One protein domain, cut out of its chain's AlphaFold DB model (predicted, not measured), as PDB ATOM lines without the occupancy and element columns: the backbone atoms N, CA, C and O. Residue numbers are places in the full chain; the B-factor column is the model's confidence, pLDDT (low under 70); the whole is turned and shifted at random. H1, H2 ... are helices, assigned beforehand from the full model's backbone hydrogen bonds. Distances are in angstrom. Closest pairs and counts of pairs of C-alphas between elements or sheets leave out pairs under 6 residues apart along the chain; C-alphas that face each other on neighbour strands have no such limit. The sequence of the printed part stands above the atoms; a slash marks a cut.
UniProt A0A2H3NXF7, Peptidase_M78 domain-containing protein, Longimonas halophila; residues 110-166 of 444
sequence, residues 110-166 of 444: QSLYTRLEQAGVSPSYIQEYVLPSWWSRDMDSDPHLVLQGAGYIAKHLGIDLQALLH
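Overview. This is residues 110 to 166 of the 444 residues of the protein "Peptidase_M78 domain-containing protein" of Longimonas halophila (UniProt A0A2H3NXF7). Four short helices frame a small globule: H1 and H4 run the same way at a shallow tilt on two sides of it, H2 bridges from H1 to the last half of H4, and H5 folds back beside H4 on the other side from H2. The fifth, H3, lies at the end where H1 and H4 begin. The printed part has 57 residues with five named helices, in the order H1 H2 H3 H4 H5, and no named strand; the class is all helix. It is compact and rounded, with a radius of gyration of the C-alphas of 10.2 A and spans of 24 by 21 by 18 A.

Along the chain. H1, residues 110 to 118, is 12.3 A long and begins at C-alpha 110 (373.483, 228.084, 245.851). H2 takes residues 123 to 130, 9.8 A, and H3 residues 137 to 141, 7.7 A. H4, the longest, takes residues 146 to 157, 16.0 A. H5, residues 161 to 165, is 6.2 A long and ends at C-alpha 165 (379.990, 224.538, 236.283).

Arrangement. H1 touches H2 about perpendicular, at 86 degrees, closest at the C-alphas of Tyr 113 and Pro 123, 5.4 A. H2 touches residues 152 to 157 of H4, closest at C-alphas 130 and 156, 6.0 A. H5 touches residues 150 to 154 of H4, closest at C-alphas 154 and 161, 5.4 A. H3 touches no helix. In H1, H2, H4 and H5 every O i to N i+4 pair is within hydrogen-bond range; in H3 0 of 1 is, against 2 of 2 O i to N i+3 pairs.

Size, cuts and confidence. The C-alphas farthest apart, of Trp 134 and His 166, are 25.9 A apart. The printed part has no cut and no long link. No printed residue is under 70 in pLDDT.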
ATOM      1  N   GLN A 110     373.046 228.557 244.537       90.94
ATOM      2  CA  GLN A 110     373.483 228.084 245.851       90.94
ATOM      3  C   GLN A 110     374.654 227.099 245.747       90.94
ATOM      4  O   GLN A 110     375.616 227.199 246.506       90.94
ATOM      5  N   SER A 111     374.611 226.181 244.778       90.62
ATOM      6  CA  SER A 111     375.718 225.255 244.521       90.62
ATOM      7  C   SER A 111     376.978 225.971 244.016       90.62
ATOM      8  O   SER A 111     378.077 225.550 244.372       90.62
ATOM      9  N   LEU A 112     376.846 227.055 243.235       91.75
ATOM     10  CA  LEU A 112     377.991 227.893 242.842       91.75
ATOM     11  C   LEU A 112     378.604 228.597 244.055       91.75
ATOM     12  O   LEU A 112     379.817 228.535 244.236       91.75
ATOM     13  N   TYR A 113     377.779 229.215 244.908       93.38
ATOM     14  CA  TYR A 113     378.246 229.883 246.123       93.38
ATOM     15  C   TYR A 113     378.970 228.919 247.057       93.38
ATOM     16  O   TYR A 113     380.079 229.219 247.480       93.38
ATOM     17  N   THR A 114     378.399 227.742 247.327       92.06
ATOM     18  CA  THR A 114     379.043 226.731 248.181       92.06
ATOM     19  C   THR A 114     380.382 226.275 247.609       92.06
ATOM     20  O   THR A 114     381.348 226.127 248.351       92.06
ATOM     21  N   ARG A 115     380.472 226.082 246.290       91.19
ATOM     22  CA  ARG A 115     381.722 225.681 245.638       91.19
ATOM     23  C   ARG A 115     382.801 226.764 245.722       91.19
ATOM     24  O   ARG A 115     383.959 226.445 245.968       91.19
ATOM     25  N   LEU A 116     382.433 228.027 245.529       91.69
ATOM     26  CA  LEU A 116     383.360 229.159 245.633       91.69
ATOM     27  C   LEU A 116     383.777 229.421 247.086       91.69
ATOM     28  O   LEU A 116     384.947 229.691 247.341       91.69
ATOM     29  N   GLU A 117     382.860 229.250 248.038       91.81
ATOM     30  CA  GLU A 117     383.134 229.351 249.474       91.81
ATOM     31  C   GLU A 117     384.138 228.287 249.924       91.81
ATOM     32  O   GLU A 117     385.105 228.609 250.612       91.81
ATOM     33  N   GLN A 118     383.980 227.043 249.458       89.06
ATOM     34  CA  GLN A 118     384.951 225.963 249.680       89.06
ATOM     35  C   GLN A 118     386.334 226.274 249.098       89.06
ATOM     36  O   GLN A 118     387.335 225.785 249.613       89.06
ATOM     37  N   ALA A 119     386.392 227.092 248.046       86.38
ATOM     38  CA  ALA A 119     387.636 227.546 247.442       86.38
ATOM     39  C   ALA A 119     388.196 228.832 248.077       86.38
ATOM     40  O   ALA A 119     389.274 229.259 247.677       86.38
ATOM     41  N   GLY A 120     387.507 229.447 249.048       87.88
ATOM     42  CA  GLY A 120     387.976 230.643 249.763       87.88
ATOM     43  C   GLY A 120     387.348 231.973 249.327       87.88
ATOM     44  O   GLY A 120     387.781 233.027 249.792       87.88
ATOM     45  N   VAL A 121     386.316 231.962 248.475       90.00
ATOM     46  CA  VAL A 121     385.576 233.173 248.073       90.00
ATOM     47  C   VAL A 121     384.199 233.181 248.719       90.00
ATOM     48  O   VAL A 121     383.334 232.377 248.377       90.00
ATOM     49  N   SER A 122     383.966 234.110 249.647       92.00
ATOM     50  CA  SER A 122     382.696 234.152 250.370       92.00
ATOM     51  C   SER A 122     381.515 234.518 249.454       92.00
ATOM     52  O   SER A 122     381.657 235.329 248.531       92.00
ATOM     53  N   PRO A 123     380.301 234.012 249.743       92.38
ATOM     54  CA  PRO A 123     379.095 234.414 249.017       92.38
ATOM     55  C   PRO A 123     378.824 235.924 249.087       92.38
ATOM     56  O   PRO A 123     378.332 236.506 248.121       92.38
ATOM     57  N   SER A 124     379.179 236.579 250.201       91.56
ATOM     58  CA  SER A 124     379.043 238.033 250.346       91.56
ATOM     59  C   SER A 124     379.938 238.786 249.367       91.56
ATOM     60  O   SER A 124     379.469 239.717 248.720       91.56
ATOM     61  N   TYR A 125     381.187 238.340 249.189       92.19
ATOM     62  CA  TYR A 125     382.108 238.948 248.233       92.19
ATOM     63  C   TYR A 125     381.575 238.842 246.802       92.19
ATOM     64  O   TYR A 125     381.614 239.803 246.033       92.19
ATOM     65  N   ILE A 126     381.025 237.675 246.454       92.69
ATOM     66  CA  ILE A 126     380.447 237.445 245.128       92.69
ATOM     67  C   ILE A 126     379.278 238.400 244.877       92.69
ATOM     68  O   ILE A 126     379.202 239.000 243.809       92.69
ATOM     69  N   GLN A 127     378.390 238.567 245.852       90.81
ATOM     70  CA  GLN A 127     377.223 239.443 245.721       90.81
ATOM     71  C   GLN A 127     377.600 240.925 245.659       90.81
ATOM     72  O   GLN A 127     377.014 241.669 244.880       90.81
ATOM     73  N   GLU A 128     378.562 241.354 246.471       89.94
ATOM     74  CA  GLU A 128     378.907 242.768 246.619       89.94
ATOM     75  C   GLU A 128     379.817 243.276 245.495       89.94
ATOM     76  O   GLU A 128     379.620 244.384 244.995       89.94
ATOM     77  N   TYR A 129     380.784 242.464 245.058       91.12
ATOM     78  CA  TYR A 129     381.833 242.901 244.132       91.12
ATOM     79  C   TYR A 129     381.735 242.236 242.760       91.12
ATOM     80  O   TYR A 129     381.887 242.901 241.729       91.12
ATOM     81  N   VAL A 130     381.464 240.930 242.722       92.00
ATOM     82  CA  VAL A 130     381.583 240.126 241.496       92.00
ATOM     83  C   VAL A 130     380.330 240.237 240.634       92.00
ATOM     84  O   VAL A 130     380.428 240.531 239.446       92.00
ATOM     85  N   LEU A 131     379.143 240.027 241.192       92.81
ATOM     86  CA  LEU A 131     377.901 240.086 240.428       92.81
ATOM     87  C   LEU A 131     377.520 241.539 240.080       92.81
ATOM     88  O   LEU A 131     377.956 242.482 240.745       92.81
ATOM     89  N   PRO A 132     376.744 241.758 239.002       90.81
ATOM     90  CA  PRO A 132     376.227 243.084 238.674       90.81
ATOM     91  C   PRO A 132     375.341 243.648 239.790       90.81
ATOM     92  O   PRO A 132     374.645 242.901 240.467       90.81
ATOM     93  N   SER A 133     375.279 244.975 239.917       86.50
ATOM     94  CA  SER A 133     374.510 245.653 240.977       86.50
ATOM     95  C   SER A 133     373.001 245.387 240.940       86.50
ATOM     96  O   SER A 133     372.324 245.539 241.951       86.50
ATOM     97  N   TRP A 134     372.464 245.004 239.781       87.62
ATOM     98  CA  TRP A 134     371.062 244.625 239.624       87.62
ATOM     99  C   TRP A 134     370.776 243.170 240.026       87.62
ATOM    100  O   TRP A 134     369.608 242.787 240.074       87.62
ATOM    101  N   TRP A 135     371.800 242.351 240.298       89.50
ATOM    102  CA  TRP A 135     371.619 240.959 240.708       89.50
ATOM    103  C   TRP A 135     371.101 240.894 242.146       89.50
ATOM    104  O   TRP A 135     371.813 241.231 243.092       89.50
ATOM    105  N   SER A 136     369.860 240.445 242.326       86.81
ATOM    106  CA  SER A 136     369.253 240.282 243.650       86.81
ATOM    107  C   SER A 136     369.241 238.817 244.089       86.81
ATOM    108  O   SER A 136     369.261 237.905 243.265       86.81
ATOM    109  N   ARG A 137     369.149 238.569 245.402       83.81
ATOM    110  CA  ARG A 137     369.058 237.199 245.944       83.81
ATOM    111  C   ARG A 137     367.820 236.437 245.481       83.81
ATOM    112  O   ARG A 137     367.848 235.213 245.435       83.81
ATOM    113  N   ASP A 138     366.753 237.131 245.095       83.50
ATOM    114  CA  ASP A 138     365.553 236.481 244.558       83.50
ATOM    115  C   ASP A 138     365.873 235.724 243.256       83.50
ATOM    116  O   ASP A 138     365.315 234.654 242.996       83.50
ATOM    117  N   MET A 139     366.846 236.227 242.486       85.12
ATOM    118  CA  MET A 139     367.333 235.619 241.245       85.12
ATOM    119  C   MET A 139     368.119 234.324 241.485       85.12
ATOM    120  O   MET A 139     368.195 233.489 240.588       85.12
ATOM    121  N   ASP A 140     368.653 234.104 242.694       84.94
ATOM    122  CA  ASP A 140     369.425 232.896 243.021       84.94
ATOM    123  C   ASP A 140     368.571 231.616 242.967       84.94
ATOM    124  O   ASP A 140     369.096 230.510 242.807       84.94
ATOM    125  N   SER A 141     367.249 231.772 243.091       80.81
ATOM    126  CA  SER A 141     366.276 230.681 243.047       80.81
ATOM    127  C   SER A 141     365.860 230.270 241.631       80.81
ATOM    128  O   SER A 141     365.248 229.214 241.476       80.81
ATOM    129  N   ASP A 142     366.205 231.059 240.604       85.56
ATOM    130  CA  ASP A 142     365.839 230.793 239.213       85.56
ATOM    131  C   ASP A 142     366.888 229.893 238.518       85.56
ATOM    132  O   ASP A 142     368.013 230.333 238.241       85.56
ATOM    133  N   PRO A 143     366.541 228.639 238.158       81.94
ATOM    134  CA  PRO A 143     367.463 227.723 237.485       81.94
ATOM    135  C   PRO A 143     367.925 228.211 236.103       81.94
ATOM    136  O   PRO A 143     368.964 227.766 235.609       81.94
ATOM    137  N   HIS A 144     367.176 229.114 235.463       84.56
ATOM    138  CA  HIS A 144     367.507 229.652 234.144       84.56
ATOM    139  C   HIS A 144     368.618 230.707 234.199       84.56
ATOM    140  O   HIS A 144     369.305 230.922 233.197       84.56
ATOM    141  N   LEU A 145     368.839 231.327 235.363       88.38
ATOM    142  CA  LEU A 145     369.824 232.395 235.544       88.38
ATOM    143  C   LEU A 145     371.206 231.883 235.959       88.38
ATOM    144  O   LEU A 145     372.190 232.609 235.840       88.38
ATOM    145  N   VAL A 146     371.322 230.615 236.358       89.62
ATOM    146  CA  VAL A 146     372.577 230.013 236.845       89.62
ATOM    147  C   VAL A 146     373.719 230.160 235.841       89.62
ATOM    148  O   VAL A 146     374.836 230.493 236.222       89.62
ATOM    149  N   LEU A 147     373.450 229.958 234.546       90.75
ATOM    150  CA  LEU A 147     374.475 230.109 233.509       90.75
ATOM    151  C   LEU A 147     374.922 231.569 233.351       90.75
ATOM    152  O   LEU A 147     376.101 231.822 233.111       90.75
ATOM    153  N   GLN A 148     374.002 232.522 233.499       91.75
ATOM    154  CA  GLN A 148     374.315 233.946 233.432       91.75
ATOM    155  C   GLN A 148     375.153 234.380 234.642       91.75
ATOM    156  O   GLN A 148     376.180 235.035 234.468       91.75
ATOM    157  N   GLY A 149     374.766 233.953 235.847       92.31
ATOM    158  CA  GLY A 149     375.522 234.202 237.076       92.31
ATOM    159  C   GLY A 149     376.917 233.584 237.019       92.31
ATOM    160  O   GLY A 149     377.909 234.269 237.265       92.31
ATOM    161  N   ALA A 150     377.014 232.322 236.583       92.44
ATOM    162  CA  ALA A 150     378.292 231.655 236.343       92.44
ATOM    163  C   ALA A 150     379.149 232.402 235.311       92.44
ATOM    164  O   ALA A 150     380.358 232.498 235.489       92.44
ATOM    165  N   GLY A 151     378.539 232.968 234.264       92.00
ATOM    166  CA  GLY A 151     379.226 233.792 233.270       92.00
ATOM    167  C   GLY A 151     379.879 235.038 233.874       92.00
ATOM    168  O   GLY A 151     381.060 235.281 233.619       92.00
ATOM    169  N   TYR A 152     379.152 235.788 234.711       92.94
ATOM    170  CA  TYR A 152     379.711 236.947 235.419       92.94
ATOM    171  C   TYR A 152     380.832 236.544 236.376       92.94
ATOM    172  O   TYR A 152     381.906 237.141 236.347       92.94
ATOM    173  N   ILE A 153     380.613 235.501 237.181       92.88
ATOM    174  CA  ILE A 153     381.612 234.995 238.130       92.88
ATOM    175  C   ILE A 153     382.883 234.566 237.394       92.88
ATOM    176  O   ILE A 153     383.974 235.012 237.742       92.88
ATOM    177  N   ALA A 154     382.747 233.743 236.352       91.00
ATOM    178  CA  ALA A 154     383.872 233.257 235.561       91.00
ATOM    179  C   ALA A 154     384.675 234.416 234.957       91.00
ATOM    180  O   ALA A 154     385.900 234.448 235.055       91.00
ATOM    181  N   LYS A 155     383.991 235.416 234.393       88.19
ATOM    182  CA  LYS A 155     384.642 236.573 233.772       88.19
ATOM    183  C   LYS A 155     385.351 237.482 234.782       88.19
ATOM    184  O   LYS A 155     386.481 237.901 234.532       88.19
ATOM    185  N   HIS A 156     384.707 237.797 235.902       90.31
ATOM    186  CA  HIS A 156     385.226 238.744 236.893       90.31
ATOM    187  C   HIS A 156     386.267 238.144 237.839       90.31
ATOM    188  O   HIS A 156     387.134 238.871 238.315       90.31
ATOM    189  N   LEU A 157     386.225 236.831 238.074       88.44
ATOM    190  CA  LEU A 157     387.247 236.116 238.844       88.44
ATOM    191  C   LEU A 157     388.313 235.452 237.959       88.44
ATOM    192  O   LEU A 157     389.264 234.883 238.482       88.44
ATOM    193  N   GLY A 158     388.170 235.499 236.630       85.69
ATOM    194  CA  GLY A 158     389.120 234.875 235.707       85.69
ATOM    195  C   GLY A 158     389.120 233.347 235.756       85.69
ATOM    196  O   GLY A 158     390.153 232.737 235.510       85.69
ATOM    197  N   ILE A 159     387.988 232.726 236.083       88.25
ATOM    198  CA  ILE A 159     387.838 231.268 236.176       88.25
ATOM    199  C   ILE A 159     387.373 230.728 234.821       88.25
ATOM    200  O   ILE A 159     386.599 231.376 234.110       88.25
ATOM    201  N   ASP A 160     387.794 229.518 234.458       86.69
ATOM    202  CA  ASP A 160     387.155 228.818 233.346       86.69
ATOM    203  C   ASP A 160     385.684 228.466 233.654       86.69
ATOM    204  O   ASP A 160     385.352 227.887 234.689       86.69
ATOM    205  N   LEU A 161     384.777 228.801 232.732       88.25
ATOM    206  CA  LEU A 161     383.341 228.606 232.937       88.25
ATOM    207  C   LEU A 161     382.954 227.121 233.045       88.25
ATOM    208  O   LEU A 161     382.029 226.795 233.788       88.25
ATOM    209  N   GLN A 162     383.630 226.216 232.327       87.81
ATOM    210  CA  GLN A 162     383.343 224.780 232.429       87.81
ATOM    211  C   GLN A 162     383.814 224.236 233.778       87.81
ATOM    212  O   GLN A 162     383.052 223.527 234.439       87.81
ATOM    213  N   ALA A 163     385.003 224.645 234.227       87.12
ATOM    214  CA  ALA A 163     385.521 224.283 235.546       87.12
ATOM    215  C   ALA A 163     384.631 224.800 236.684       87.12
ATOM    216  O   ALA A 163     384.425 224.116 237.692       87.12
ATOM    217  N   LEU A 164     384.040 225.984 236.511       89.75
ATOM    218  CA  LEU A 164     383.083 226.529 237.466       89.75
ATOM    219  C   LEU A 164     381.789 225.702 237.529       89.75
ATOM    220  O   LEU A 164     381.273 225.469 238.619       89.75
ATOM    221  N   LEU A 165     381.274 225.242 236.384       89.19
ATOM    222  CA  LEU A 165     379.990 224.538 236.283       89.19
ATOM    223  C   LEU A 165     380.050 223.040 236.618       89.19
ATOM    224  O   LEU A 165     378.991 222.427 236.777       89.19
ATOM    225  N   HIS A 166     381.237 222.441 236.716       87.12
ATOM    226  CA  HIS A 166     381.403 220.999 236.917       87.12
ATOM    227  C   HIS A 166     382.170 220.687 238.197       87.12
ATOM    228  O   HIS A 166     383.333 221.054 238.325       87.12
TER     229      HIS A 166